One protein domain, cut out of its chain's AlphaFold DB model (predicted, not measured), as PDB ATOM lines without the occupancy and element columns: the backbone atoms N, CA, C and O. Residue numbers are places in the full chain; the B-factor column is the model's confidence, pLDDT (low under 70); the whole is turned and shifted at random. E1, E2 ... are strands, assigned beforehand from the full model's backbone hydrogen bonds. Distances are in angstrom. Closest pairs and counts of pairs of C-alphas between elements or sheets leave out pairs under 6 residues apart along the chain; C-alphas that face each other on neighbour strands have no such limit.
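Overview. This is residues 25 to 221 of the 780 residues of the protein "Unannotated protein" of freshwater metagenome (UniProt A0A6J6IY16). Picture a stack of three antiparallel sheets: a curled sheet of six strands runs through the middle, a sheet of four covers its E5, E2, E1 part on one face, and a small sheet of three packs partly over its E14, E12 part on the other. A hairpin, E8 and E9, sits to one side, apart from the other named strands. The printed part has 197 residues, with no named helix and fifteen named strands, E1 to E15 in turn; the class is all strand, though only 90 residues are in named strands. The sheets run E5 E2 E1 E15 E14 E12, E4 E3 E6 E7 and E10 E11 E13. The whole is compact, with a radius of gyration of the C-alphas of 17.1 A and spans of 47 by 47 by 29 A.

Arrangement. Begin with E1, residues 33 to 38, and E2, residues 43 to 47, a hairpin with N 35 and O 45 at 2.9 A, within hydrogen-bond range. Edge strand E5, residues 75 to 77, pairs with E2 through N 76 and O 44, 2.9 A. E1 also pairs with E15, residues 210 to 216, through N 36 and O 212, 2.8 A. E15 forms a hairpin with E14, residues 197 to 205, where N 201 and O 213 are 2.8 A apart; N 200 and O 170, 2.8 A, join E14 to edge strand E12, residues 164 to 173. In the sheet of four, find the hairpin E3, residues 56 to 63, and E4, residues 66 to 69, with N 61 and O 69 at 2.8 A. E6, residues 86 to 94, pairs with E3 through N 60 and O 90, 2.9 A, and forms a hairpin with E7, residues 101 to 109, through N 91 and O 103, 2.9 A. This sheet and the sheet of six are face to face, their planes 12 degrees apart; the closest C-alphas of E1 and E7 are those of Leu 33 and Ala 105, 5.3 A. E8, residues 119 to 123, and E9, residues 126 to 130, are a hairpin with N 121 and O 128 at 2.9 A. E10, residues 136 to 138, and E11, residues 149 to 152, are another, with N 151 and O 137 at 2.8 A; E13, residues 185 to 187, joins E11 through N 150 and O 186, 2.8 A. Their sheet is face to face with the sheet of six, planes 29 degrees apart; the closest C-alphas of E10 and E14 are those of Pro 136 and Gly 199, 5.9 A.

Along the chain. Find C-alpha 33 at (124.094, 104.065, 162.765), where E1 begins, and C-alpha 216 at (121.169, 109.353, 151.496), where E15 ends. From first to last C-alpha, E12 measures 27.4 A, E14 27.0 A, E6 26.4 A, E7 25.6 A, E3 23.9 A and E15 21.0 A.

Size, cuts and confidence. The C-alphas farthest apart are those of Gly 97 and Gly 162, 48.4 A. The printed part has no cut; the links E11 to E12 and E12 to E13 are long. Look for low confidence, pLDDT under 70, at residues 71 to 72, 116 to 134, 139 to 142 and 153 to 162.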
ATOM      1  N   PRO A  25     104.881 108.666 168.479       83.62
ATOM      2  CA  PRO A  25     106.253 108.195 168.349       83.62
ATOM      3  C   PRO A  25     107.035 109.113 167.406       83.62
ATOM      4  O   PRO A  25     106.546 109.481 166.332       83.62
ATOM      5  N   LEU A  26     108.255 109.482 167.798       87.38
ATOM      6  CA  LEU A  26     109.174 110.201 166.925       87.38
ATOM      7  C   LEU A  26     109.665 109.267 165.810       87.38
ATOM      8  O   LEU A  26     110.220 108.205 166.078       87.38
ATOM      9  N   ILE A  27     109.490 109.677 164.551       83.44
ATOM     10  CA  ILE A  27     109.991 108.946 163.380       83.44
ATOM     11  C   ILE A  27     111.203 109.698 162.827       83.44
ATOM     12  O   ILE A  27     111.086 110.841 162.381       83.44
ATOM     13  N   ALA A  28     112.371 109.057 162.863       87.62
ATOM     14  CA  ALA A  28     113.600 109.595 162.288       87.62
ATOM     15  C   ALA A  28     113.510 109.633 160.753       87.62
ATOM     16  O   ALA A  28     112.920 108.761 160.137       87.62
ATOM     17  N   ASN A  29     114.113 110.623 160.098       89.12
ATOM     18  CA  ASN A  29     114.120 110.729 158.630       89.12
ATOM     19  C   ASN A  29     115.410 110.138 157.995       89.12
ATOM     20  O   ASN A  29     115.562 110.128 156.765       89.12
ATOM     21  N   SER A  30     116.327 109.656 158.838       92.38
ATOM     22  CA  SER A  30     117.620 109.054 158.518       92.38
ATOM     23  C   SER A  30     117.893 107.881 159.461       92.38
ATOM     24  O   SER A  30     117.381 107.876 160.583       92.38
ATOM     25  N   PRO A  31     118.703 106.893 159.052       94.50
ATOM     26  CA  PRO A  31     119.054 105.798 159.940       94.50
ATOM     27  C   PRO A  31     119.961 106.294 161.070       94.50
ATOM     28  O   PRO A  31     120.736 107.234 160.877       94.50
ATOM     29  N   VAL A  32     119.869 105.644 162.230       95.06
ATOM     30  CA  VAL A  32     120.766 105.881 163.365       95.06
ATOM     31  C   VAL A  32     121.796 104.756 163.412       95.06
ATOM     32  O   VAL A  32     121.465 103.619 163.735       95.06
ATOM     33  N   LEU A  33     123.028 105.052 162.996       95.38
ATOM     34  CA  LEU A  33     124.094 104.065 162.765       95.38
ATOM     35  C   LEU A  33     125.454 104.635 163.156       95.38
ATOM     36  O   LEU A  33     125.660 105.842 163.076       95.38
ATOM     37  N   LEU A  34     126.415 103.766 163.467       96.06
ATOM     38  CA  LEU A  34     127.817 104.163 163.570       96.06
ATOM     39  C   LEU A  34     128.524 104.032 162.216       96.06
ATOM     40  O   LEU A  34     128.482 102.981 161.568       96.06
ATOM     41  N   VAL A  35     129.175 105.113 161.792       92.69
ATOM     42  CA  VAL A  35     129.899 105.220 160.521       92.69
ATOM     43  C   VAL A  35     131.329 105.709 160.748       92.69
ATOM     44  O   VAL A  35     131.616 106.417 161.713       92.69
ATOM     45  N   GLY A  36     132.228 105.340 159.843       89.88
ATOM     46  CA  GLY A  36     133.644 105.682 159.879       89.88
ATOM     47  C   GLY A  36     134.559 104.458 159.908       89.88
ATOM     48  O   GLY A  36     134.145 103.315 159.697       89.88
ATOM     49  N   SER A  37     135.833 104.735 160.165       89.88
ATOM     50  CA  SER A  37     136.903 103.743 160.260       89.88
ATOM     51  C   SER A  37     137.078 103.296 161.709       89.88
ATOM     52  O   SER A  37     137.425 104.109 162.562       89.88
ATOM     53  N   PHE A  38     136.898 102.008 161.999       93.31
ATOM     54  CA  PHE A  38     137.095 101.454 163.341       93.31
ATOM     55  C   PHE A  38     138.563 101.064 163.538       93.31
ATOM     56  O   PHE A  38     138.924  99.888 163.531       93.31
ATOM     57  N   GLY A  39     139.433 102.061 163.690       92.06
ATOM     58  CA  GLY A  39     140.858 101.869 163.957       92.06
ATOM     59  C   GLY A  39     141.418 102.957 164.867       92.06
ATOM     60  O   GLY A  39     140.930 104.087 164.855       92.06
ATOM     61  N   VAL A  40     142.443 102.625 165.654       94.12
ATOM     62  CA  VAL A  40     143.126 103.598 166.521       94.12
ATOM     63  C   VAL A  40     143.641 104.778 165.692       94.12
ATOM     64  O   VAL A  40     144.298 104.590 164.667       94.12
ATOM     65  N   GLY A  41     143.341 105.992 166.153       90.62
ATOM     66  CA  GLY A  41     143.646 107.251 165.472       90.62
ATOM     67  C   GLY A  41     142.530 107.759 164.552       90.62
ATOM     68  O   GLY A  41     142.624 108.885 164.068       90.62
ATOM     69  N   ALA A  42     141.467 106.980 164.323       91.25
ATOM     70  CA  ALA A  42     140.279 107.447 163.613       91.25
ATOM     71  C   ALA A  42     139.314 108.218 164.524       91.25
ATOM     72  O   ALA A  42     139.405 108.198 165.751       91.25
ATOM     73  N   THR A  43     138.326 108.851 163.897       93.19
ATOM     74  CA  THR A  43     137.096 109.309 164.545       93.19
ATOM     75  C   THR A  43     135.920 108.609 163.876       93.19
ATOM     76  O   THR A  43     135.829 108.609 162.647       93.19
ATOM     77  N   ILE A  44     135.043 108.008 164.675       94.50
ATOM     78  CA  ILE A  44     133.760 107.471 164.212       94.50
ATOM     79  C   ILE A  44     132.634 108.430 164.582       94.50
ATOM     80  O   ILE A  44     132.747 109.201 165.539       94.50
ATOM     81  N   SER A  45     131.542 108.363 163.829       95.06
ATOM     82  CA  SER A  45     130.383 109.234 163.996       95.06
ATOM     83  C   SER A  45     129.105 108.418 164.153       95.06
ATOM     84  O   SER A  45     128.881 107.453 163.423       95.06
ATOM     85  N   ALA A  46     128.232 108.839 165.060       95.44
ATOM     86  CA  ALA A  46     126.833 108.458 165.066       95.44
ATOM     87  C   ALA A  46     126.099 109.283 164.000       95.44
ATOM     88  O   ALA A  46     126.017 110.508 164.091       95.44
ATOM     89  N   LEU A  47     125.592 108.618 162.966       94.62
ATOM     90  CA  LEU A  47     124.662 109.199 162.006       94.62
ATOM     91  C   LEU A  47     123.291 109.345 162.672       94.62
ATOM     92  O   LEU A  47     122.846 108.434 163.362       94.62
ATOM     93  N   TYR A  48     122.632 110.481 162.464       93.69
ATOM     94  CA  TYR A  48     121.300 110.783 162.993       93.69
ATOM     95  C   TYR A  48     120.623 111.886 162.145       93.69
ATOM     96  O   TYR A  48     121.308 112.478 161.297       93.69
ATOM     97  N   PRO A  49     119.322 112.184 162.369       92.62
ATOM     98  CA  PRO A  49     118.514 113.202 161.664       92.62
ATOM     99  C   PRO A  49     118.958 114.668 161.828       92.62
ATOM    100  O   PRO A  49     118.149 115.543 162.114       92.62
ATOM    101  N   SER A  50     120.245 114.963 161.671       89.75
ATOM    102  CA  SER A  50     120.828 116.295 161.891       89.75
ATOM    103  C   SER A  50     120.318 117.389 160.937       89.75
ATOM    104  O   SER A  50     120.555 118.572 161.177       89.75
ATOM    105  N   ASP A  51     119.621 117.017 159.858       86.88
ATOM    106  CA  ASP A  51     118.973 117.954 158.938       86.88
ATOM    107  C   ASP A  51     117.633 118.495 159.473       86.88
ATOM    108  O   ASP A  51     117.213 119.576 159.056       86.88
ATOM    109  N   ASP A  52     116.990 117.811 160.426       89.00
ATOM    110  CA  ASP A  52     115.810 118.311 161.135       89.00
ATOM    111  C   ASP A  52     116.226 119.061 162.412       89.00
ATOM    112  O   ASP A  52     116.456 118.474 163.466       89.00
ATOM    113  N   GLN A  53     116.264 120.393 162.327       89.75
ATOM    114  CA  GLN A  53     116.626 121.281 163.442       89.75
ATOM    115  C   GLN A  53     115.659 121.214 164.639       89.75
ATOM    116  O   GLN A  53     115.952 121.772 165.693       89.75
ATOM    117  N   SER A  54     114.496 120.569 164.491       90.12
ATOM    118  CA  SER A  54     113.562 120.355 165.601       90.12
ATOM    119  C   SER A  54     113.887 119.122 166.451       90.12
ATOM    120  O   SER A  54     113.257 118.935 167.492       90.12
ATOM    121  N   ILE A  55     114.847 118.294 166.022       92.00
ATOM    122  CA  ILE A  55     115.295 117.102 166.743       92.00
ATOM    123  C   ILE A  55     116.579 117.429 167.515       92.00
ATOM    124  O   ILE A  55     117.601 117.781 166.928       92.00
ATOM    125  N   ALA A  56     116.538 117.267 168.836       92.50
ATOM    126  CA  ALA A  56     117.722 117.244 169.687       92.50
ATOM    127  C   ALA A  56     118.247 115.806 169.811       92.50
ATOM    128  O   ALA A  56     117.457 114.863 169.829       92.50
ATOM    129  N   ALA A  57     119.568 115.632 169.906       93.31
ATOM    130  CA  ALA A  57     120.200 114.321 170.039       93.31
ATOM    131  C   ALA A  57     121.222 114.296 171.184       93.31
ATOM    132  O   ALA A  57     122.018 115.226 171.327       93.31
ATOM    133  N   SER A  58     121.233 113.214 171.964       94.25
ATOM    134  CA  SER A  58     122.271 112.919 172.960       94.25
ATOM    135  C   SER A  58     122.884 111.542 172.730       94.25
ATOM    136  O   SER A  58     122.214 110.638 172.226       94.25
ATOM    137  N   PHE A  59     124.152 111.378 173.117       95.31
ATOM    138  CA  PHE A  59     124.940 110.189 172.803       95.31
ATOM    139  C   PHE A  59     125.610 109.626 174.058       95.31
ATOM    140  O   PHE A  59     126.242 110.339 174.836       95.31
ATOM    141  N   GLU A  60     125.509 108.316 174.223       96.00
ATOM    142  CA  GLU A  60     126.258 107.550 175.209       96.00
ATOM    143  C   GLU A  60     127.101 106.518 174.469       96.00
ATOM    144  O   GLU A  60     126.571 105.713 173.708       96.00
ATOM    145  N   TRP A  61     128.413 106.536 174.676       96.38
ATOM    146  CA  TRP A  61     129.359 105.638 174.023       96.38
ATOM    147  C   TRP A  61     129.784 104.525 174.967       96.38
ATOM    148  O   TRP A  61     130.082 104.773 176.138       96.38
ATOM    149  N   TYR A  62     129.879 103.311 174.437       96.69
ATOM    150  CA  TYR A  62     130.192 102.100 175.185       96.69
ATOM    151  C   TYR A  62     131.372 101.362 174.546       96.69
ATOM    152  O   TYR A  62     131.498 101.341 173.324       96.69
ATOM    153  N   ALA A  63     132.212 100.727 175.361       96.75
ATOM    154  CA  ALA A  63     133.229  99.774 174.925       96.75
ATOM    155  C   ALA A  63     133.006  98.436 175.636       96.75
ATOM    156  O   ALA A  63     132.949  98.394 176.865       96.75
ATOM    157  N   ASP A  64     132.827  97.361 174.867       96.19
ATOM    158  CA  ASP A  64     132.462  96.026 175.364       96.19
ATOM    159  C   ASP A  64     131.267  96.065 176.344       96.19
ATOM    160  O   ASP A  64     131.241  95.393 177.373       96.19
ATOM    161  N   GLY A  65     130.281  96.920 176.042       93.69
ATOM    162  CA  GLY A  65     129.073  97.117 176.852       93.69
ATOM    163  C   GLY A  65     129.240  98.017 178.084       93.69
ATOM    164  O   GLY A  65     128.248  98.327 178.737       93.69
ATOM    165  N   SER A  66     130.454  98.485 178.392       94.88
ATOM    166  CA  SER A  66     130.710  99.423 179.496       94.88
ATOM    167  C   SER A  66     130.686 100.868 179.006       94.88
ATOM    168  O   SER A  66     131.342 101.183 178.016       94.88
ATOM    169  N   LEU A  67     129.960 101.753 179.694       94.31
ATOM    170  CA  LEU A  67     129.894 103.179 179.348       94.31
ATOM    171  C   LEU A  67     131.292 103.815 179.455       94.31
ATOM    172  O   LEU A  67     131.903 103.792 180.522       94.31
ATOM    173  N   ILE A  68     131.786 104.391 178.359       91.19
ATOM    174  CA  ILE A  68     133.093 105.068 178.290       91.19
ATOM    175  C   ILE A  68     132.969 106.588 178.222       91.19
ATOM    176  O   ILE A  68     133.898 107.298 178.600       91.19
ATOM    177  N   SER A  69     131.841 107.109 177.732       79.94
ATOM    178  CA  SER A  69     131.615 108.549 177.636       79.94
ATOM    179  C   SER A  69     130.137 108.873 177.445       79.94
ATOM    180  O   SER A  69     129.498 108.325 176.553       79.94
ATOM    181  N   ALA A  70     129.607 109.819 178.220       73.25
ATOM    182  CA  ALA A  70     128.304 110.444 177.973       73.25
ATOM    183  C   ALA A  70     128.467 111.710 177.107       73.25
ATOM    184  O   ALA A  70     127.989 112.794 177.449       73.25
ATOM    185  N   ALA A  71     129.259 111.608 176.035       62.19
ATOM    186  CA  ALA A  71     129.582 112.749 175.191       62.19
ATOM    187  C   ALA A  71     128.309 113.330 174.559       62.19
ATOM    188  O   ALA A  71     127.637 112.663 173.785       62.19
ATOM    189  N   GLN A  72     128.052 114.629 174.731       69.94
ATOM    190  CA  GLN A  72     127.062 115.357 173.915       69.94
ATOM    191  C   GLN A  72     127.502 115.519 172.439       69.94
ATOM    192  O   GLN A  72     126.980 116.354 171.709       69.94
ATOM    193  N   SER A  73     128.494 114.743 171.993       88.38
ATOM    194  CA  SER A  73     129.053 114.775 170.648       88.38
ATOM    195  C   SER A  73     128.674 113.501 169.906       88.38
ATOM    196  O   SER A  73     128.906 112.391 170.387       88.38
ATOM    197  N   ALA A  74     128.192 113.679 168.678       93.62
ATOM    198  CA  ALA A  74     127.972 112.591 167.733       93.62
ATOM    199  C   ALA A  74     129.279 111.923 167.271       93.62
ATOM    200  O   ALA A  74     129.228 110.921 166.573       93.62
ATOM    201  N   ASN A  75     130.447 112.472 167.616       95.06
ATOM    202  CA  ASN A  75     131.754 111.968 167.203       95.06
ATOM    203  C   ASN A  75     132.556 111.446 168.396       95.06
ATOM    204  O   ASN A  75     132.627 112.123 169.426       95.06
ATOM    205  N   LEU A  76     133.225 110.307 168.202       95.44
ATOM    206  CA  LEU A  76     134.143 109.694 169.158       95.44
ATOM    207  C   LEU A  76     135.499 109.418 168.493       95.44
ATOM    208  O   LEU A  76     135.582 108.695 167.498       95.44
ATOM    209  N   ALA A  77     136.565 109.977 169.066       95.19
ATOM    210  CA  ALA A  77     137.935 109.648 168.689       95.19
ATOM    211  C   ALA A  77     138.336 108.285 169.279       95.19
ATOM    212  O   ALA A  77     138.102 108.022 170.459       95.19
ATOM    213  N   LEU A  78     138.953 107.429 168.466       95.12
ATOM    214  CA  LEU A  78     139.353 106.080 168.859       95.12
ATOM    215  C   LEU A  78     140.815 106.062 169.324       95.12
ATOM    216  O   LEU A  78     141.740 106.030 168.510       95.12
ATOM    217  N   GLY A  79     141.014 106.101 170.642       94.81
ATOM    218  CA  GLY A  79     142.326 106.005 171.283       94.81
ATOM    219  C   GLY A  79     142.883 104.579 171.326       94.81
ATOM    220  O   GLY A  79     142.180 103.598 171.080       94.81
ATOM    221  N   SER A  80     144.172 104.452 171.655       95.50
ATOM    222  CA  SER A  80     144.855 103.155 171.776       95.50
ATOM    223  C   SER A  80     144.269 102.259 172.874       95.50
ATOM    224  O   SER A  80     144.375 101.041 172.796       95.50
ATOM    225  N   ASP A  81     143.628 102.847 173.880       94.44
ATOM    226  CA  ASP A  81     142.915 102.179 174.973       94.44
ATOM    227  C   ASP A  81     141.627 101.460 174.530       94.44
ATOM    228  O   ASP A  81     141.108 100.605 175.258       94.44
ATOM    229  N   LEU A  82     141.114 101.791 173.340       96.00
ATOM    230  CA  LEU A  82     139.956 101.143 172.724       96.00
ATOM    231  C   LEU A  82     140.350 100.027 171.751       96.00
ATOM    232  O   LEU A  82     139.472  99.303 171.288       96.00
ATOM    233  N   ALA A  83     141.644  99.847 171.464       96.00
ATOM    234  CA  ALA A  83     142.125  98.801 170.569       96.00
ATOM    235  C   ALA A  83     141.627  97.418 171.011       96.00
ATOM    236  O   ALA A  83     141.771  97.015 172.165       96.00
ATOM    237  N   GLY A  84     141.029  96.684 170.076       94.69
ATOM    238  CA  GLY A  84     140.463  95.365 170.317       94.69
ATOM    239  C   GLY A  84     139.090  95.364 170.991       94.69
ATOM    240  O   GLY A  84     138.485  94.297 171.018       94.69
ATOM    241  N   LYS A  85     138.556  96.492 171.469       96.44
ATOM    242  CA  LYS A  85     137.215  96.564 172.077       96.44
ATOM    243  C   LYS A  85     136.137  96.784 171.021       96.44
ATOM    244  O   LYS A  85     136.398  97.409 169.992       96.44
ATOM    245  N   VAL A  86     134.924  96.293 171.265       97.12
ATOM    246  CA  VAL A  86     133.740  96.630 170.464       97.12
ATOM    247  C   VAL A  86     133.180  97.952 170.961       97.12
ATOM    248  O   VAL A  86     132.709  98.038 172.093       97.12
ATOM    249  N   VAL A  87     133.229  98.979 170.117       97.31
ATOM    250  CA  VAL A  87     132.697 100.303 170.452       97.31
ATOM    251  C   VAL A  87     131.299 100.449 169.871       97.31
ATOM    252  O   VAL A  87     131.129 100.257 168.673       97.31
ATOM    253  N   SER A  88     130.313 100.798 170.697       97.00
ATOM    254  CA  SER A  88     128.913 101.037 170.316       97.00
ATOM    255  C   SER A  88     128.391 102.348 170.911       97.00
ATOM    256  O   SER A  88     129.080 102.992 171.706       97.00
ATOM    257  N   ALA A  89     127.183 102.763 170.524       96.94
ATOM    258  CA  ALA A  89     126.536 103.934 171.104       96.94
ATOM    259  C   ALA A  89     125.050 103.698 171.371       96.94
ATOM    260  O   ALA A  89     124.400 102.926 170.675       96.94
ATOM    261  N   LYS A  90     124.505 104.430 172.336       95.94
ATOM    262  CA  LYS A  90     123.072 104.651 172.504       95.94
ATOM    263  C   LYS A  90     122.773 106.101 172.154       95.94
ATOM    264  O   LYS A  90     123.432 107.010 172.657       95.94
ATOM    265  N   VAL A  91     121.816 106.302 171.259       95.69
ATOM    266  CA  VAL A  91     121.438 107.616 170.740       95.69
ATOM    267  C   VAL A  91     119.997 107.891 171.127       95.69
ATOM    268  O   VAL A  91     119.105 107.130 170.760       95.69
ATOM    269  N   THR A  92     119.770 108.989 171.837       94.56
ATOM    270  CA  THR A  92     118.424 109.448 172.199       94.56
ATOM    271  C   THR A  92     118.077 110.653 171.347       94.56
ATOM    272  O   THR A  92     118.832 111.625 171.324       94.56
ATOM    273  N   LEU A  93     116.954 110.578 170.637       94.44
ATOM    274  CA  LEU A  93     116.405 111.652 169.821       94.44
ATOM    275  C   LEU A  93     115.142 112.199 170.483       94.44
ATOM    276  O   LEU A  93     114.215 111.439 170.758       94.44
ATOM    277  N   SER A  94     115.091 113.513 170.665       93.38
ATOM    278  CA  SER A  94     113.999 114.211 171.346       93.38
ATOM    279  C   SER A  94     113.410 115.292 170.452       93.38
ATOM    280  O   SER A  94     114.139 116.079 169.844       93.38
ATOM    281  N   LYS A  95     112.079 115.369 170.392       93.00
ATOM    282  CA  LYS A  95     111.343 116.396 169.646       93.00
ATOM    283  C   LYS A  95     110.106 116.802 170.433       93.00
ATOM    284  O   LYS A  95     109.342 115.952 170.866       93.00
ATOM    285  N   SER A  96     109.887 118.106 170.585       91.38
ATOM    286  CA  SER A  96     108.753 118.625 171.358       91.38
ATOM    287  C   SER A  96     107.418 118.037 170.878       91.38
ATOM    288  O   SER A  96     107.070 118.170 169.704       91.38
ATOM    289  N   GLY A  97     106.654 117.446 171.802       89.12
ATOM    290  CA  GLY A  97     105.348 116.833 171.530       89.12
ATOM    291  C   GLY A  97     105.398 115.390 171.013       89.12
ATOM    292  O   GLY A  97     104.356 114.860 170.624       89.12
ATOM    293  N   PHE A  98     106.580 114.768 171.000       91.88
ATOM    294  CA  PHE A  98     106.790 113.367 170.646       91.88
ATOM    295  C   PHE A  98     107.541 112.652 171.765       91.88
ATOM    296  O   PHE A  98     108.406 113.247 172.406       91.88
ATOM    297  N   ALA A  99     107.263 111.359 171.915       93.00
ATOM    298  CA  ALA A  99     108.046 110.508 172.793       93.00
ATOM    299  C   ALA A  99     109.482 110.381 172.261       93.00
ATOM    300  O   ALA A  99     109.687 110.245 171.047       93.00
ATOM    301  N   ASP A 100     110.456 110.382 173.172       93.12
ATOM    302  CA  ASP A 100     111.864 110.181 172.836       93.12
ATOM    303  C   ASP A 100     112.073 108.849 172.103       93.12
ATOM    304  O   ASP A 100     111.572 107.797 172.510       93.12
ATOM    305  N   LEU A 101     112.860 108.893 171.030       92.88
ATOM    306  CA  LEU A 101     113.302 107.708 170.308       92.88
ATOM    307  C   LEU A 101     114.718 107.352 170.764       92.88
ATOM    308  O   LEU A 101     115.673 108.065 170.459       92.88
ATOM    309  N   ILE A 102     114.850 106.231 171.469       93.88
ATOM    310  CA  ILE A 102     116.136 105.694 171.924       93.88
ATOM    311  C   ILE A 102     116.545 104.562 170.983       93.88
ATOM    312  O   ILE A 102     115.803 103.596 170.815       93.88
ATOM    313  N   VAL A 103     117.724 104.680 170.376       94.25
ATOM    314  CA  VAL A 103     118.270 103.686 169.448       94.25
ATOM    315  C   VAL A 103     119.634 103.217 169.931       94.25
ATOM    316  O   VAL A 103     120.563 104.012 170.076       94.25
ATOM    317  N   ASP A 104     119.771 101.908 170.122       95.31
ATOM    318  CA  ASP A 104     121.073 101.272 170.296       95.31
ATOM    319  C   ASP A 104     121.731 101.105 168.920       95.31
ATOM    320  O   ASP A 104     121.265 100.346 168.068       95.31
ATOM    321  N   ALA A 105     122.815 101.840 168.690       94.12
ATOM    322  CA  ALA A 105     123.628 101.768 167.489       94.12
ATOM    323  C   ALA A 105     124.789 100.785 167.732       94.12
ATOM    324  O   ALA A 105     125.796 101.154 168.356       94.12
ATOM    325  N   PRO A 106     124.683  99.524 167.264       93.50
ATOM    326  CA  PRO A 106     125.785  98.584 167.385       93.50
ATOM    327  C   PRO A 106     126.981  99.120 166.600       93.50
ATOM    328  O   PRO A 106     126.827  99.691 165.518       93.50
ATOM    329  N   GLY A 107     128.181  98.927 167.134       92.12
ATOM    330  CA  GLY A 107     129.397  99.208 166.384       92.12
ATOM    331  C   GLY A 107     130.274  97.981 166.265       92.12
ATOM    332  O   GLY A 107     129.782  96.855 166.211       92.12
ATOM    333  N   ALA A 108     131.573  98.201 166.132       95.19
ATOM    334  CA  ALA A 108     132.501  97.169 165.715       95.19
ATOM    335  C   ALA A 108     133.778  97.186 166.548       95.19
ATOM    336  O   ALA A 108     134.053  98.123 167.303       95.19
ATOM    337  N   ARG A 109     134.558  96.115 166.396       95.62
ATOM    338  CA  ARG A 109     135.869  95.992 167.023       95.62
ATOM    339  C   ARG A 109     136.820  97.045 166.455       95.62
ATOM    340  O   ARG A 109     136.977  97.143 165.242       95.62
ATOM    341  N   VAL A 110     137.482  97.794 167.333       95.75
ATOM    342  CA  VAL A 110     138.498  98.778 166.946       95.75
ATOM    343  C   VAL A 110     139.806  98.066 166.616       95.75
ATOM    344  O   VAL A 110     140.369  97.351 167.446       95.75
ATOM    345  N   PHE A 111     140.315  98.272 165.407       93.06
ATOM    346  CA  PHE A 111     141.594  97.730 164.967       93.06
ATOM    347  C   PHE A 111     142.783  98.532 165.518       93.06
ATOM    348  O   PHE A 111     142.645  99.704 165.864       93.06
ATOM    349  N   SER A 112     143.968  97.919 165.586       90.25
ATOM    350  CA  SER A 112     145.161  98.500 166.231       90.25
ATOM    351  C   SER A 112     145.697  99.772 165.564       90.25
ATOM    352  O   SER A 112     146.481 100.491 166.176       90.25
ATOM    353  N   SER A 113     145.289 100.060 164.327       86.25
ATOM    354  CA  SER A 113     145.607 101.294 163.601       86.25
ATOM    355  C   SER A 113     144.636 101.503 162.437       86.25
ATOM    356  O   SER A 113     143.955 100.570 162.019       86.25
ATOM    357  N   VAL A 114     144.566 102.714 161.886       83.00
ATOM    358  CA  VAL A 114     143.917 102.938 160.583       83.00
ATOM    359  C   VAL A 114     144.887 102.524 159.468       83.00
ATOM    360  O   VAL A 114     145.992 103.072 159.416       83.00
ATOM    361  N   PRO A 115     144.516 101.593 158.566       74.56
ATOM    362  CA  PRO A 115     145.356 101.247 157.425       74.56
ATOM    363  C   PRO A 115     145.670 102.474 156.555       74.56
ATOM    364  O   PRO A 115     144.788 103.277 156.250       74.56
ATOM    365  N   GLN A 116     146.926 102.608 156.126       65.88
ATOM    366  CA  GLN A 116     147.347 103.661 155.200       65.88
ATOM    367  C   GLN A 116     146.888 103.296 153.783       65.88
ATOM    368  O   GLN A 116     147.421 102.383 153.157       65.88
ATOM    369  N   GLY A 117     145.881 103.997 153.274       57.75
ATOM    370  CA  GLY A 117     145.367 103.805 151.923       57.75
ATOM    371  C   GLY A 117     144.504 104.992 151.533       57.75
ATOM    372  O   GLY A 117     143.488 105.249 152.169       57.75
ATOM    373  N   GLY A 118     144.940 105.735 150.520       60.69
ATOM    374  CA  GLY A 118     144.243 106.906 150.009       60.69
ATOM    375  C   GLY A 118     144.184 106.875 148.489       60.69
ATOM    376  O   GLY A 118     145.098 106.389 147.827       60.69
ATOM    377  N   GLY A 119     143.090 107.401 147.956       57.16
ATOM    378  CA  GLY A 119     142.825 107.540 146.532       57.16
ATOM    379  C   GLY A 119     141.548 108.344 146.327       57.16
ATOM    380  O   GLY A 119     140.753 108.513 147.252       57.16
ATOM    381  N   THR A 120     141.337 108.860 145.124       57.22
ATOM    382  CA  THR A 120     140.065 109.476 144.736       57.22
ATOM    383  C   THR A 120     139.537 108.775 143.502       57.22
ATOM    384  O   THR A 120     140.280 108.586 142.542       57.22
ATOM    385  N   MET A 121     138.257 108.429 143.513       53.47
ATOM    386  CA  MET A 121     137.555 107.866 142.363       53.47
ATOM    387  C   MET A 121     136.689 108.935 141.711       53.47
ATOM    388  O   MET A 121     136.114 109.768 142.410       53.47
ATOM    389  N   THR A 122     136.559 108.889 140.387       52.75
ATOM    390  CA  THR A 122     135.627 109.748 139.650       52.75
ATOM    391  C   THR A 122     134.401 108.973 139.182       52.75
ATOM    392  O   THR A 122     134.542 107.915 138.572       52.75
ATOM    393  N   TYR A 123     133.203 109.509 139.420       47.47
ATOM    394  CA  TYR A 123     131.956 109.030 138.811       47.47
ATOM    395  C   TYR A 123     131.183 110.223 138.247       47.47
ATOM    396  O   TYR A 123     130.721 111.085 139.002       47.47
ATOM    397  N   GLY A 124     131.041 110.285 136.919       55.81
ATOM    398  CA  GLY A 124     130.624 111.518 136.246       55.81
ATOM    399  C   GLY A 124     131.597 112.657 136.573       55.81
ATOM    400  O   GLY A 124     132.808 112.466 136.503       55.81
ATOM    401  N   ASP A 125     131.070 113.804 137.006       47.28
ATOM    402  CA  ASP A 125     131.864 114.993 137.364       47.28
ATOM    403  C   ASP A 125     132.337 115.019 138.833       47.28
ATOM    404  O   ASP A 125     132.876 116.022 139.310       47.28
ATOM    405  N   GLU A 126     132.098 113.952 139.597       50.28
ATOM    406  CA  GLU A 126     132.375 113.924 141.030       50.28
ATOM    407  C   GLU A 126     133.661 113.168 141.350       50.28
ATOM    408  O   GLU A 126     133.802 112.020 140.946       50.28
ATOM    409  N   SER A 127     134.546 113.783 142.138       55.88
ATOM    410  CA  SER A 127     135.691 113.125 142.773       55.88
ATOM    411  C   SER A 127     135.332 112.760 144.215       55.88
ATOM    412  O   SER A 127     134.936 113.632 144.988       55.88
ATOM    413  N   VAL A 128     135.453 111.480 144.573       58.41
ATOM    414  CA  VAL A 128     135.143 110.972 145.913       58.41
ATOM    415  C   VAL A 128     136.365 110.287 146.508       58.41
ATOM    416  O   VAL A 128     136.943 109.400 145.878       58.41
ATOM    417  N   ALA A 129     136.754 110.691 147.720       59.09
ATOM    418  CA  ALA A 129     137.843 110.058 148.458       59.09
ATOM    419  C   ALA A 129     137.500 108.600 148.790       59.09
ATOM    420  O   ALA A 129     136.356 108.272 149.104       59.09
ATOM    421  N   GLN A 130     138.495 107.726 148.702       60.94
ATOM    422  CA  GLN A 130     138.423 106.376 149.231       60.94
ATOM    423  C   GLN A 130     138.960 106.356 150.666       60.94
ATOM    424  O   GLN A 130     140.019 106.938 150.914       60.94
ATOM    425  N   PRO A 131     138.279 105.655 151.585       56.56
ATOM    426  CA  PRO A 131     136.929 105.101 151.444       56.56
ATOM    427  C   PRO A 131     135.883 106.241 151.488       56.56
ATOM    428  O   PRO A 131     136.107 107.249 152.151       56.56
ATOM    429  N   GLY A 132     134.765 106.126 150.754       55.56
ATOM    430  CA  GLY A 132     133.768 107.220 150.691       55.56
ATOM    431  C   GLY A 132     132.848 107.245 149.462       55.56
ATOM    432  O   GLY A 132     131.838 107.952 149.428       55.56
ATOM    433  N   CYS A 133     133.169 106.470 148.421       61.47
ATOM    434  CA  CYS A 133     132.394 106.387 147.176       61.47
ATOM    435  C   CYS A 133     131.129 105.511 147.272       61.47
ATOM    436  O   CYS A 133     130.555 105.161 146.242       61.47
ATOM    437  N   PHE A 134     130.635 105.193 148.473       67.69
ATOM    438  CA  PHE A 134     129.470 104.328 148.708       67.69
ATOM    439  C   PHE A 134     128.144 105.111 148.735       67.69
ATOM    440  O   PHE A 134     127.279 104.891 149.579       67.69
ATOM    441  N   SER A 135     127.956 106.059 147.812       74.44
ATOM    442  CA  SER A 135     126.665 106.746 147.675       74.44
ATOM    443  C   SER A 135     125.692 105.906 146.841       74.44
ATOM    444  O   SER A 135     126.086 105.465 145.756       74.44
ATOM    445  N   PRO A 136     124.438 105.704 147.288       83.69
ATOM    446  CA  PRO A 136     123.430 105.034 146.481       83.69
ATOM    447  C   PRO A 136     123.056 105.905 145.279       83.69
ATOM    448  O   PRO A 136     122.820 107.111 145.409       83.69
ATOM    449  N   ARG A 137     123.011 105.293 144.096       79.25
ATOM    450  CA  ARG A 137     122.662 105.947 142.831       79.25
ATOM    451  C   ARG A 137     121.800 105.021 141.976       79.25
ATOM    452  O   ARG A 137     122.043 103.815 141.986       79.25
ATOM    453  N   PRO A 138     120.830 105.548 141.214       73.56
ATOM    454  CA  PRO A 138     120.132 104.744 140.222       73.56
ATOM    455  C   PRO A 138     121.105 104.298 139.122       73.56
ATOM    456  O   PRO A 138     122.002 105.043 138.723       73.56
ATOM    457  N   SER A 139     120.953 103.066 138.641       62.56
ATOM    458  CA  SER A 139     121.793 102.529 137.569       62.56
ATOM    459  C   SER A 139     121.601 103.318 136.270       62.56
ATOM    460  O   SER A 139     120.523 103.278 135.691       62.56
ATOM    461  N   GLY A 140     122.637 103.999 135.777       54.31
ATOM    462  CA  GLY A 140     122.672 104.516 134.399       54.31
ATOM    463  C   GLY A 140     121.753 105.704 134.076       54.31
ATOM    464  O   GLY A 140     121.690 106.100 132.916       54.31
ATOM    465  N   VAL A 141     121.073 106.302 135.059       59.38
ATOM    466  CA  VAL A 141     120.212 107.487 134.878       59.38
ATOM    467  C   VAL A 141     120.440 108.510 135.993       59.38
ATOM    468  O   VAL A 141     120.983 108.186 137.043       59.38
ATOM    469  N   ALA A 142     120.044 109.767 135.780       59.97
ATOM    470  CA  ALA A 142     120.206 110.828 136.783       59.97
ATOM    471  C   ALA A 142     119.076 110.855 137.834       59.97
ATOM    472  O   ALA A 142     119.277 111.322 138.958       59.97
ATOM    473  N   THR A 143     117.895 110.344 137.482       71.19
ATOM    474  CA  THR A 143     116.690 110.395 138.319       71.19
ATOM    475  C   THR A 143     116.342 108.998 138.809       71.19
ATOM    476  O   THR A 143     116.273 108.060 138.020       71.19
ATOM    477  N   ALA A 144     116.129 108.856 140.116       81.88
ATOM    478  CA  ALA A 144     115.646 107.615 140.700       81.88
ATOM    479  C   ALA A 144     114.178 107.403 140.317       81.88
ATOM    480  O   ALA A 144     113.369 108.301 140.516       81.88
ATOM    481  N   THR A 145     113.834 106.229 139.792       78.94
ATOM    482  CA  THR A 145     112.473 105.900 139.346       78.94
ATOM    483  C   THR A 145     112.032 104.597 139.997       78.94
ATOM    484  O   THR A 145     112.823 103.661 140.116       78.94
ATOM    485  N   VAL A 146     110.768 104.516 140.415       82.94
ATOM    486  CA  VAL A 146     110.182 103.280 140.959       82.94
ATOM    487  C   VAL A 146     110.448 102.099 140.013       82.94
ATOM    488  O   VAL A 146     110.333 102.223 138.796       82.94
ATOM    489  N   GLY A 147     110.841 100.956 140.575       77.56
ATOM    490  CA  GLY A 147     111.217  99.745 139.847       77.56
ATOM    491  C   GLY A 147     112.695  99.657 139.456       77.56
ATOM    492  O   GLY A 147     113.159  98.557 139.161       77.56
ATOM    493  N   TRP A 148     113.451 100.761 139.486       76.69
ATOM    494  CA  TRP A 148     114.880 100.755 139.161       76.69
ATOM    495  C   TRP A 148     115.744 100.323 140.344       76.69
ATOM    496  O   TRP A 148     115.390 100.536 141.505       76.69
ATOM    497  N   HIS A 149     116.914  99.759 140.039       82.38
ATOM    498  CA  HIS A 149     117.913  99.427 141.048       82.38
ATOM    499  C   HIS A 149     118.742 100.652 141.422       82.38
ATOM    500  O   HIS A 149     119.347 101.315 140.573       82.38
ATOM    501  N   LEU A 150     118.824 100.904 142.721       86.31
ATOM    502  CA  LEU A 150     119.899 101.667 143.319       86.31
ATOM    503  C   LEU A 150     121.108 100.755 143.504       86.31
ATOM    504  O   LEU A 150     120.966  99.615 143.936       86.31
ATOM    505  N   ASN A 151     122.293 101.273 143.205       81.81
ATOM    506  CA  ASN A 151     123.572 100.612 143.422       81.81
ATOM    507  C   ASN A 151     124.516 101.570 144.149       81.81
ATOM    508  O   ASN A 151     124.401 102.792 144.014       81.81
ATOM    509  N   PHE A 152     125.474 101.027 144.891       77.94
ATOM    510  CA  PHE A 152     126.574 101.820 145.434       77.94
ATOM    511  C   PHE A 152     127.612 102.121 144.345       77.94
ATOM    512  O   PHE A 152     127.967 101.245 143.557       77.94
ATOM    513  N   SER A 153     128.112 103.363 144.291       65.12
ATOM    514  CA  SER A 153     129.036 103.809 143.231       65.12
ATOM    515  C   SER A 153     130.433 103.168 143.244       65.12
ATOM    516  O   SER A 153     131.192 103.378 142.300       65.12
ATOM    517  N   CYS A 154     130.786 102.375 144.256       64.56
ATOM    518  CA  CYS A 154     131.992 101.556 144.238       64.56
ATOM    519  C   CYS A 154     131.826 100.274 145.055       64.56
ATOM    520  O   CYS A 154     130.993 100.190 145.957       64.56
ATOM    521  N   GLN A 155     132.641  99.282 144.706       57.75
ATOM    522  CA  GLN A 155     132.766  98.012 145.408       57.75
ATOM    523  C   GLN A 155     134.061  98.017 146.250       57.75
ATOM    524  O   GLN A 155     135.033  98.687 145.882       57.75
ATOM    525  N   PRO A 156     134.109  97.287 147.373       50.41
ATOM    526  CA  PRO A 156     135.152  97.427 148.402       50.41
ATOM    527  C   PRO A 156     136.562  96.952 148.033       50.41
ATOM    528  O   PRO A 156     137.521  97.291 148.726       50.41
ATOM    529  N   PHE A 157     136.716  96.203 146.942       53.53
ATOM    530  CA  PHE A 157     138.010  95.667 146.502       53.53
ATOM    531  C   PHE A 157     138.940  96.714 145.874       53.53
ATOM    532  O   PHE A 157     140.095  96.418 145.598       53.53
ATOM    533  N   ASN A 158     138.471  97.947 145.669       51.81
ATOM    534  CA  ASN A 158     139.286  99.026 145.113       51.81
ATOM    535  C   ASN A 158     140.013  99.842 146.201       51.81
ATOM    536  O   ASN A 158     140.159 101.050 146.063       51.81
ATOM    537  N   THR A 159     140.392  99.218 147.321       61.25
ATOM    538  CA  THR A 159     141.104  99.876 148.430       61.25
ATOM    539  C   THR A 159     142.373  99.100 148.783       61.25
ATOM    540  O   THR A 159     142.375  97.872 148.761       61.25
ATOM    541  N   ASN A 160     143.443  99.795 149.182       63.56
ATOM    542  CA  ASN A 160     144.681  99.169 149.683       63.56
ATOM    543  C   ASN A 160     144.543  98.634 151.129       63.56
ATOM    544  O   ASN A 160     145.537  98.461 151.829       63.56
ATOM    545  N   PHE A 161     143.318  98.394 151.610       69.88
ATOM    546  CA  PHE A 161     143.037  97.946 152.981       69.88
ATOM    547  C   PHE A 161     143.189  96.430 153.179       69.88
ATOM    548  O   PHE A 161     143.208  95.960 154.317       69.88
ATOM    549  N   GLY A 162     143.346  95.679 152.085       69.44
ATOM    550  CA  GLY A 162     143.458  94.221 152.065       69.44
ATOM    551  C   GLY A 162     142.199  93.540 151.520       69.44
ATOM    552  O   GLY A 162     141.241  94.194 151.115       69.44
ATOM    553  N   ASN A 163     142.199  92.205 151.510       77.88
ATOM    554  CA  ASN A 163     141.047  91.416 151.063       77.88
ATOM    555  C   ASN A 163     139.902  91.495 152.083       77.88
ATOM    556  O   ASN A 163     140.141  91.452 153.289       77.88
ATOM    557  N   THR A 164     138.657  91.574 151.615       81.38
ATOM    558  CA  THR A 164     137.470  91.541 152.485       81.38
ATOM    559  C   THR A 164     137.129  90.109 152.887       81.38
ATOM    560  O   THR A 164     137.149  89.233 152.024       81.38
ATOM    561  N   VAL A 165     136.753  89.885 154.146       88.75
ATOM    562  CA  VAL A 165     136.284  88.575 154.649       88.75
ATOM    563  C   VAL A 165     134.803  88.568 155.022       88.75
ATOM    564  O   VAL A 165     134.188  87.509 155.022       88.75
ATOM    565  N   GLU A 166     134.206  89.735 155.278       89.50
ATOM    566  CA  GLU A 166     132.774  89.880 155.558       89.50
ATOM    567  C   GLU A 166     132.249  91.192 154.972       89.50
ATOM    568  O   GLU A 166     132.932  92.218 155.022       89.50
ATOM    569  N   GLN A 167     131.037  91.169 154.417       86.38
ATOM    570  CA  GLN A 167     130.365  92.345 153.868       86.38
ATOM    571  C   GLN A 167     128.874  92.290 154.200       86.38
ATOM    572  O   GLN A 167     128.246  91.242 154.070       86.38
ATOM    573  N   SER A 168     128.296  93.431 154.575       90.00
ATOM    574  CA  SER A 168     126.854  93.561 154.771       90.00
ATOM    575  C   SER A 168     126.329  94.872 154.199       90.00
ATOM    576  O   SER A 168     126.970  95.923 154.293       90.00
ATOM    577  N   PHE A 169     125.138  94.801 153.608       91.19
ATOM    578  CA  PHE A 169     124.411  95.948 153.082       91.19
ATOM    579  C   PHE A 169     123.054  96.038 153.765       91.19
ATOM    580  O   PHE A 169     122.458  95.024 154.130       91.19
ATOM    581  N   ARG A 170     122.566  97.262 153.949       94.12
ATOM    582  CA  ARG A 170     121.230  97.541 154.479       94.12
ATOM    583  C   ARG A 170     120.647  98.752 153.769       94.12
ATOM    584  O   ARG A 170     121.356  99.727 153.526       94.12
ATOM    585  N   TRP A 171     119.351  98.713 153.494       95.69
ATOM    586  CA  TRP A 171     118.615  99.840 152.927       95.69
ATOM    587  C   TRP A 171     117.563 100.337 153.903       95.69
ATOM    588  O   TRP A 171     116.972  99.546 154.635       95.69
ATOM    589  N   PHE A 172     117.341 101.649 153.914       95.75
ATOM    590  CA  PHE A 172     116.433 102.304 154.847       95.75
ATOM    591  C   PHE A 172     115.483 103.245 154.118       95.75
ATOM    592  O   PHE A 172     115.886 103.939 153.179       95.75
ATOM    593  N   ARG A 173     114.242 103.304 154.600       95.56
ATOM    594  CA  ARG A 173     113.205 104.252 154.185       95.56
ATOM    595  C   ARG A 173     112.830 105.081 155.401       95.56
ATOM    596  O   ARG A 173     112.328 104.529 156.370       95.56
ATOM    597  N   ASN A 174     113.088 106.388 155.355       92.44
ATOM    598  CA  ASN A 174     112.911 107.296 156.496       92.44
ATOM    599  C   ASN A 174     113.494 106.699 157.785       92.44
ATOM    600  O   ASN A 174     112.786 106.474 158.754       92.44
ATOM    601  N   GLY A 175     114.772 106.325 157.749       91.31
ATOM    602  CA  GLY A 175     115.481 105.782 158.909       91.31
ATOM    603  C   GLY A 175     115.102 104.375 159.374       91.31
ATOM    604  O   GLY A 175     115.909 103.758 160.063       91.31
ATOM    605  N   GLU A 176     113.966 103.825 158.949       93.25
ATOM    606  CA  GLU A 176     113.588 102.440 159.222       93.25
ATOM    607  C   GLU A 176     114.251 101.491 158.221       93.25
ATOM    608  O   GLU A 176     114.260 101.746 157.012       93.25
ATOM    609  N   GLN A 177     114.818 100.386 158.710       94.81
ATOM    610  CA  GLN A 177     115.423  99.385 157.840       94.81
ATOM    611  C   GLN A 177     114.345  98.662 157.028       94.81
ATOM    612  O   GLN A 177     113.371  98.141 157.563       94.81
ATOM    613  N   ILE A 178     114.559  98.562 155.721       96.31
ATOM    614  CA  ILE A 178     113.673  97.842 154.815       96.31
ATOM    615  C   ILE A 178     113.971  96.344 154.950       96.31
ATOM    616  O   ILE A 178     115.070  95.883 154.632       96.31
ATOM    617  N   ALA A 179     112.992  95.576 155.431       94.56
ATOM    618  CA  ALA A 179     113.133  94.137 155.632       94.56
ATOM    619  C   ALA A 179     113.556  93.413 154.338       94.56
ATOM    620  O   ALA A 179     113.015  93.666 153.262       94.56
ATOM    621  N   GLY A 180     114.549  92.523 154.440       90.44
ATOM    622  CA  GLY A 180     115.073  91.737 153.313       90.44
ATOM    623  C   GLY A 180     115.957  92.503 152.318       90.44
ATOM    624  O   GLY A 180     116.596  91.879 151.475       90.44
ATOM    625  N   ALA A 181     116.059  93.833 152.417       94.12
ATOM    626  CA  ALA A 181     116.921  94.634 151.554       94.12
ATOM    627  C   ALA A 181     118.375  94.616 152.061       94.12
ATOM    628  O   ALA A 181     118.863  95.587 152.644       94.12
ATOM    629  N   THR A 182     119.053  93.483 151.864       92.94
ATOM    630  CA  THR A 182     120.425  93.226 152.348       92.94
ATOM    631  C   THR A 182     121.462  93.050 151.239       92.94
ATOM    632  O   THR A 182     122.614  92.704 151.501       92.94
ATOM    633  N   GLN A 183     121.062  93.289 149.991       89.06
ATOM    634  CA  GLN A 183     121.930  93.189 148.824       89.06
ATOM    635  C   GLN A 183     122.684  94.502 148.574       89.06
ATOM    636  O   GLN A 183     122.277  95.580 149.018       89.06
ATOM    637  N   SER A 184     123.770  94.417 147.802       83.69
ATOM    638  CA  SER A 184     124.542  95.581 147.333       83.69
ATOM    639  C   SER A 184     123.755  96.496 146.380       83.69
ATOM    640  O   SER A 184     124.205  97.600 146.058       83.69
ATOM    641  N   SER A 185     122.564  96.061 145.968       86.12
ATOM    642  CA  SER A 185     121.586  96.829 145.214       86.12
ATOM    643  C   SER A 185     120.213  96.807 145.892       86.12
ATOM    644  O   SER A 185     119.902  95.918 146.688       86.12
ATOM    645  N   TYR A 186     119.376  97.797 145.577       89.62
ATOM    646  CA  TYR A 186     117.992  97.857 146.047       89.62
ATOM    647  C   TYR A 186     117.047  98.304 144.952       89.62
ATOM    648  O   TYR A 186     117.209  99.378 144.376       89.62
ATOM    649  N   ARG A 187     116.030  97.486 144.688       87.50
ATOM    650  CA  ARG A 187     114.967  97.827 143.755       87.50
ATOM    651  C   ARG A 187     113.974  98.769 144.421       87.50
ATOM    652  O   ARG A 187     113.292  98.366 145.365       87.50
ATOM    653  N   LEU A 188     113.853  99.977 143.876       89.19
ATOM    654  CA  LEU A 188     112.880 100.962 144.331       89.19
ATOM    655  C   LEU A 188     111.458 100.417 144.207       89.19
ATOM    656  O   LEU A 188     111.050  99.901 143.166       89.19
ATOM    657  N   GLN A 189     110.697 100.572 145.274       90.56
ATOM    658  CA  GLN A 189     109.302 100.188 145.403       90.56
ATOM    659  C   GLN A 189     108.409 101.424 145.322       90.56
ATOM    660  O   GLN A 189     108.846 102.553 145.539       90.56
ATOM    661  N   LEU A 190     107.116 101.216 145.069       88.75
ATOM    662  CA  LEU A 190     106.149 102.316 145.037       88.75
ATOM    663  C   LEU A 190     106.137 103.109 146.356       88.75
ATOM    664  O   LEU A 190     106.064 104.337 146.336       88.75
ATOM    665  N   ALA A 191     106.292 102.407 147.486       93.00
ATOM    666  CA  ALA A 191     106.357 102.985 148.829       93.00
ATOM    667  C   ALA A 191     107.570 103.905 149.067       93.00
ATOM    668  O   ALA A 191     107.571 104.645 150.044       93.00
ATOM    669  N   ASP A 192     108.583 103.890 148.196       94.56
ATOM    670  CA  ASP A 192     109.752 104.772 148.303       94.56
ATOM    671  C   ASP A 192     109.492 106.178 147.756       94.56
ATOM    672  O   ASP A 192     110.271 107.095 148.009       94.56
ATOM    673  N   SER A 193     108.392 106.365 147.022       93.25
ATOM    674  CA  SER A 193     108.010 107.650 146.441       93.25
ATOM    675  C   SER A 193     107.903 108.744 147.506       93.25
ATOM    676  O   SER A 193     107.168 108.609 148.487       93.25
ATOM    677  N   GLY A 194     108.633 109.838 147.302       91.19
ATOM    678  CA  GLY A 194     108.712 110.972 148.220       91.19
ATOM    679  C   GLY A 194     109.474 110.698 149.520       91.19
ATOM    680  O   GLY A 194     109.604 111.612 150.329       91.19
ATOM    681  N   GLN A 195     109.982 109.480 149.734       93.06
ATOM    682  CA  GLN A 195     110.642 109.093 150.980       93.06
ATOM    683  C   GLN A 195     112.155 109.318 150.928       93.06
ATOM    684  O   GLN A 195     112.784 109.323 149.866       93.06
ATOM    685  N   ASN A 196     112.764 109.451 152.106       92.56
ATOM    686  CA  ASN A 196     114.213 109.471 152.241       92.56
ATOM    687  C   ASN A 196     114.757 108.046 152.160       92.56
ATOM    688  O   ASN A 196     114.626 107.274 153.110       92.56
ATOM    689  N   ILE A 197     115.418 107.720 151.054       95.25
ATOM    690  CA  ILE A 197     116.090 106.430 150.888       95.25
ATOM    691  C   ILE A 197     117.560 106.557 151.275       95.25
ATOM    692  O   ILE A 197     118.255 107.459 150.808       95.25
ATOM    693  N   TRP A 198     118.036 105.648 152.123       94.19
ATOM    694  CA  TRP A 198     119.437 105.556 152.529       94.19
ATOM    695  C   TRP A 198     119.982 104.160 152.257       94.19
ATOM    696  O   TRP A 198     119.298 103.162 152.471       94.19
ATOM    697  N   GLY A 199     121.236 104.101 151.822       93.06
ATOM    698  CA  GLY A 199     122.014 102.870 151.782       93.06
ATOM    699  C   GLY A 199     123.054 102.885 152.897       93.06
ATOM    700  O   GLY A 199     123.651 103.932 153.163       93.06
ATOM    701  N   ALA A 200     123.270 101.751 153.554       92.00
ATOM    702  CA  ALA A 200     124.360 101.542 154.494       92.00
ATOM    703  C   ALA A 200     125.174 100.308 154.112       92.00
ATOM    704  O   ALA A 200     124.640  99.316 153.610       92.00
ATOM    705  N   TYR A 201     126.466 100.386 154.390       88.50
ATOM    706  CA  TYR A 201     127.455  99.379 154.069       88.50
ATOM    707  C   TYR A 201     128.402  99.186 155.251       88.50
ATOM    708  O   TYR A 201     128.843 100.165 155.848       88.50
ATOM    709  N   GLN A 202     128.731  97.935 155.565       89.62
ATOM    710  CA  GLN A 202     129.734  97.583 156.563       89.62
ATOM    711  C   GLN A 202     130.596  96.427 156.061       89.62
ATOM    712  O   GLN A 202     130.089  95.480 155.453       89.62
ATOM    713  N   VAL A 203     131.896  96.496 156.337       87.00
ATOM    714  CA  VAL A 203     132.885  95.525 155.863       87.00
ATOM    715  C   VAL A 203     133.937  95.217 156.899       87.00
ATOM    716  O   VAL A 203     134.430  96.123 157.571       87.00
ATOM    717  N   THR A 204     134.315  93.944 156.948       88.69
ATOM    718  CA  THR A 204     135.453  93.440 157.712       88.69
ATOM    719  C   THR A 204     136.524  92.953 156.742       88.69
ATOM    720  O   THR A 204     136.269  92.140 155.847       88.69
ATOM    721  N   TYR A 205     137.740  93.452 156.922       85.62
ATOM    722  CA  TYR A 205     138.916  93.064 156.150       85.62
ATOM    723  C   TYR A 205     139.645  91.890 156.810       85.62
ATOM    724  O   TYR A 205     139.503  91.651 158.006       85.62
ATOM    725  N   ALA A 206     140.449  91.152 156.043       85.38
ATOM    726  CA  ALA A 206     141.186  89.976 156.517       85.38
ATOM    727  C   ALA A 206     142.158  90.289 157.667       85.38
ATOM    728  O   ALA A 206     142.471  89.418 158.472       85.38
ATOM    729  N   ASN A 207     142.617  91.540 157.760       82.75
ATOM    730  CA  ASN A 207     143.422  92.028 158.876       82.75
ATOM    731  C   ASN A 207     142.595  92.346 160.139       82.75
ATOM    732  O   ASN A 207     143.181  92.667 161.162       82.75
ATOM    733  N   GLY A 208     141.263  92.260 160.091       85.12
ATOM    734  CA  GLY A 208     140.354  92.592 161.190       85.12
ATOM    735  C   GLY A 208     139.919  94.059 161.243       85.12
ATOM    736  O   GLY A 208     139.180  94.431 162.151       85.12
ATOM    737  N   PHE A 209     140.344  94.900 160.293       87.88
ATOM    738  CA  PHE A 209     139.866  96.278 160.181       87.88
ATOM    739  C   PHE A 209     138.390  96.311 159.769       87.88
ATOM    740  O   PHE A 209     137.975  95.543 158.898       87.88
ATOM    741  N   VAL A 210     137.611  97.214 160.374       90.06
ATOM    742  CA  VAL A 210     136.194  97.408 160.046       90.06
ATOM    743  C   VAL A 210     135.949  98.827 159.548       90.06
ATOM    744  O   VAL A 210     136.395  99.808 160.146       90.06
ATOM    745  N   PHE A 211     135.191  98.927 158.462       88.12
ATOM    746  CA  PHE A 211     134.708 100.186 157.907       88.12
ATOM    747  C   PHE A 211     133.186 100.140 157.764       88.12
ATOM    748  O   PHE A 211     132.623  99.116 157.374       88.12
ATOM    749  N   SER A 212     132.525 101.249 158.087       89.62
ATOM    750  CA  SER A 212     131.077 101.409 157.949       89.62
ATOM    751  C   SER A 212     130.755 102.767 157.336       89.62
ATOM    752  O   SER A 212     131.349 103.777 157.707       89.62
ATOM    753  N   GLU A 213     129.786 102.822 156.429       87.81
ATOM    754  CA  GLU A 213     129.295 104.074 155.861       87.81
ATOM    755  C   GLU A 213     127.794 104.007 155.571       87.81
ATOM    756  O   GLU A 213     127.238 102.949 155.283       87.81
ATOM    757  N   SER A 214     127.124 105.158 155.620       90.31
ATOM    758  CA  SER A 214     125.758 105.304 155.130       90.31
ATOM    759  C   SER A 214     125.560 106.652 154.448       90.31
ATOM    760  O   SER A 214     126.111 107.671 154.874       90.31
ATOM    761  N   LYS A 215     124.793 106.657 153.355       89.31
ATOM    762  CA  LYS A 215     124.508 107.849 152.549       89.31
ATOM    763  C   LYS A 215     123.056 107.863 152.088       89.31
ATOM    764  O   LYS A 215     122.494 106.836 151.704       89.31
ATOM    765  N   LYS A 216     122.486 109.067 152.064       90.44
ATOM    766  CA  LYS A 216     121.169 109.353 151.496       90.44
ATOM    767  C   LYS A 216     121.234 109.354 149.971       90.44
ATOM    768  O   LYS A 216     122.184 109.878 149.384       90.44
ATOM    769  N   LEU A 217     120.196 108.830 149.328       90.25
ATOM    770  CA  LEU A 217     119.945 109.036 147.908       90.25
ATOM    771  C   LEU A 217     119.749 110.536 147.640       90.25
ATOM    772  O   LEU A 217     118.943 111.200 148.287       90.25
ATOM    773  N   ARG A 218     120.510 111.083 146.689       83.81
ATOM    774  CA  ARG A 218     120.557 112.538 146.453       83.81
ATOM    775  C   ARG A 218     119.288 113.104 145.835       83.81
ATOM    776  O   ARG A 218     118.933 114.245 146.112       83.81
ATOM    777  N   THR A 219     118.666 112.341 144.947       83.00
ATOM    778  CA  THR A 219     117.455 112.748 144.244       83.00
ATOM    779  C   THR A 219     116.249 112.132 144.932       83.00
ATOM    780  O   THR A 219     116.276 110.970 145.335       83.00
ATOM    781  N   ALA A 220     115.190 112.923 145.096       87.38
ATOM    782  CA  ALA A 220     113.928 112.396 145.589       87.38
ATOM    783  C   ALA A 220     113.389 111.359 144.597       87.38
ATOM    784  O   ALA A 220     113.480 111.554 143.383       87.38
ATOM    785  N   VAL A 221     112.806 110.282 145.122       91.00
ATOM    786  CA  VAL A 221     112.047 109.337 144.303       91.00
ATOM    787  C   VAL A 221     110.710 110.012 143.976       91.00
ATOM    788  O   VAL A 221     109.951 110.308 144.899       91.00
TER     789      VAL A 221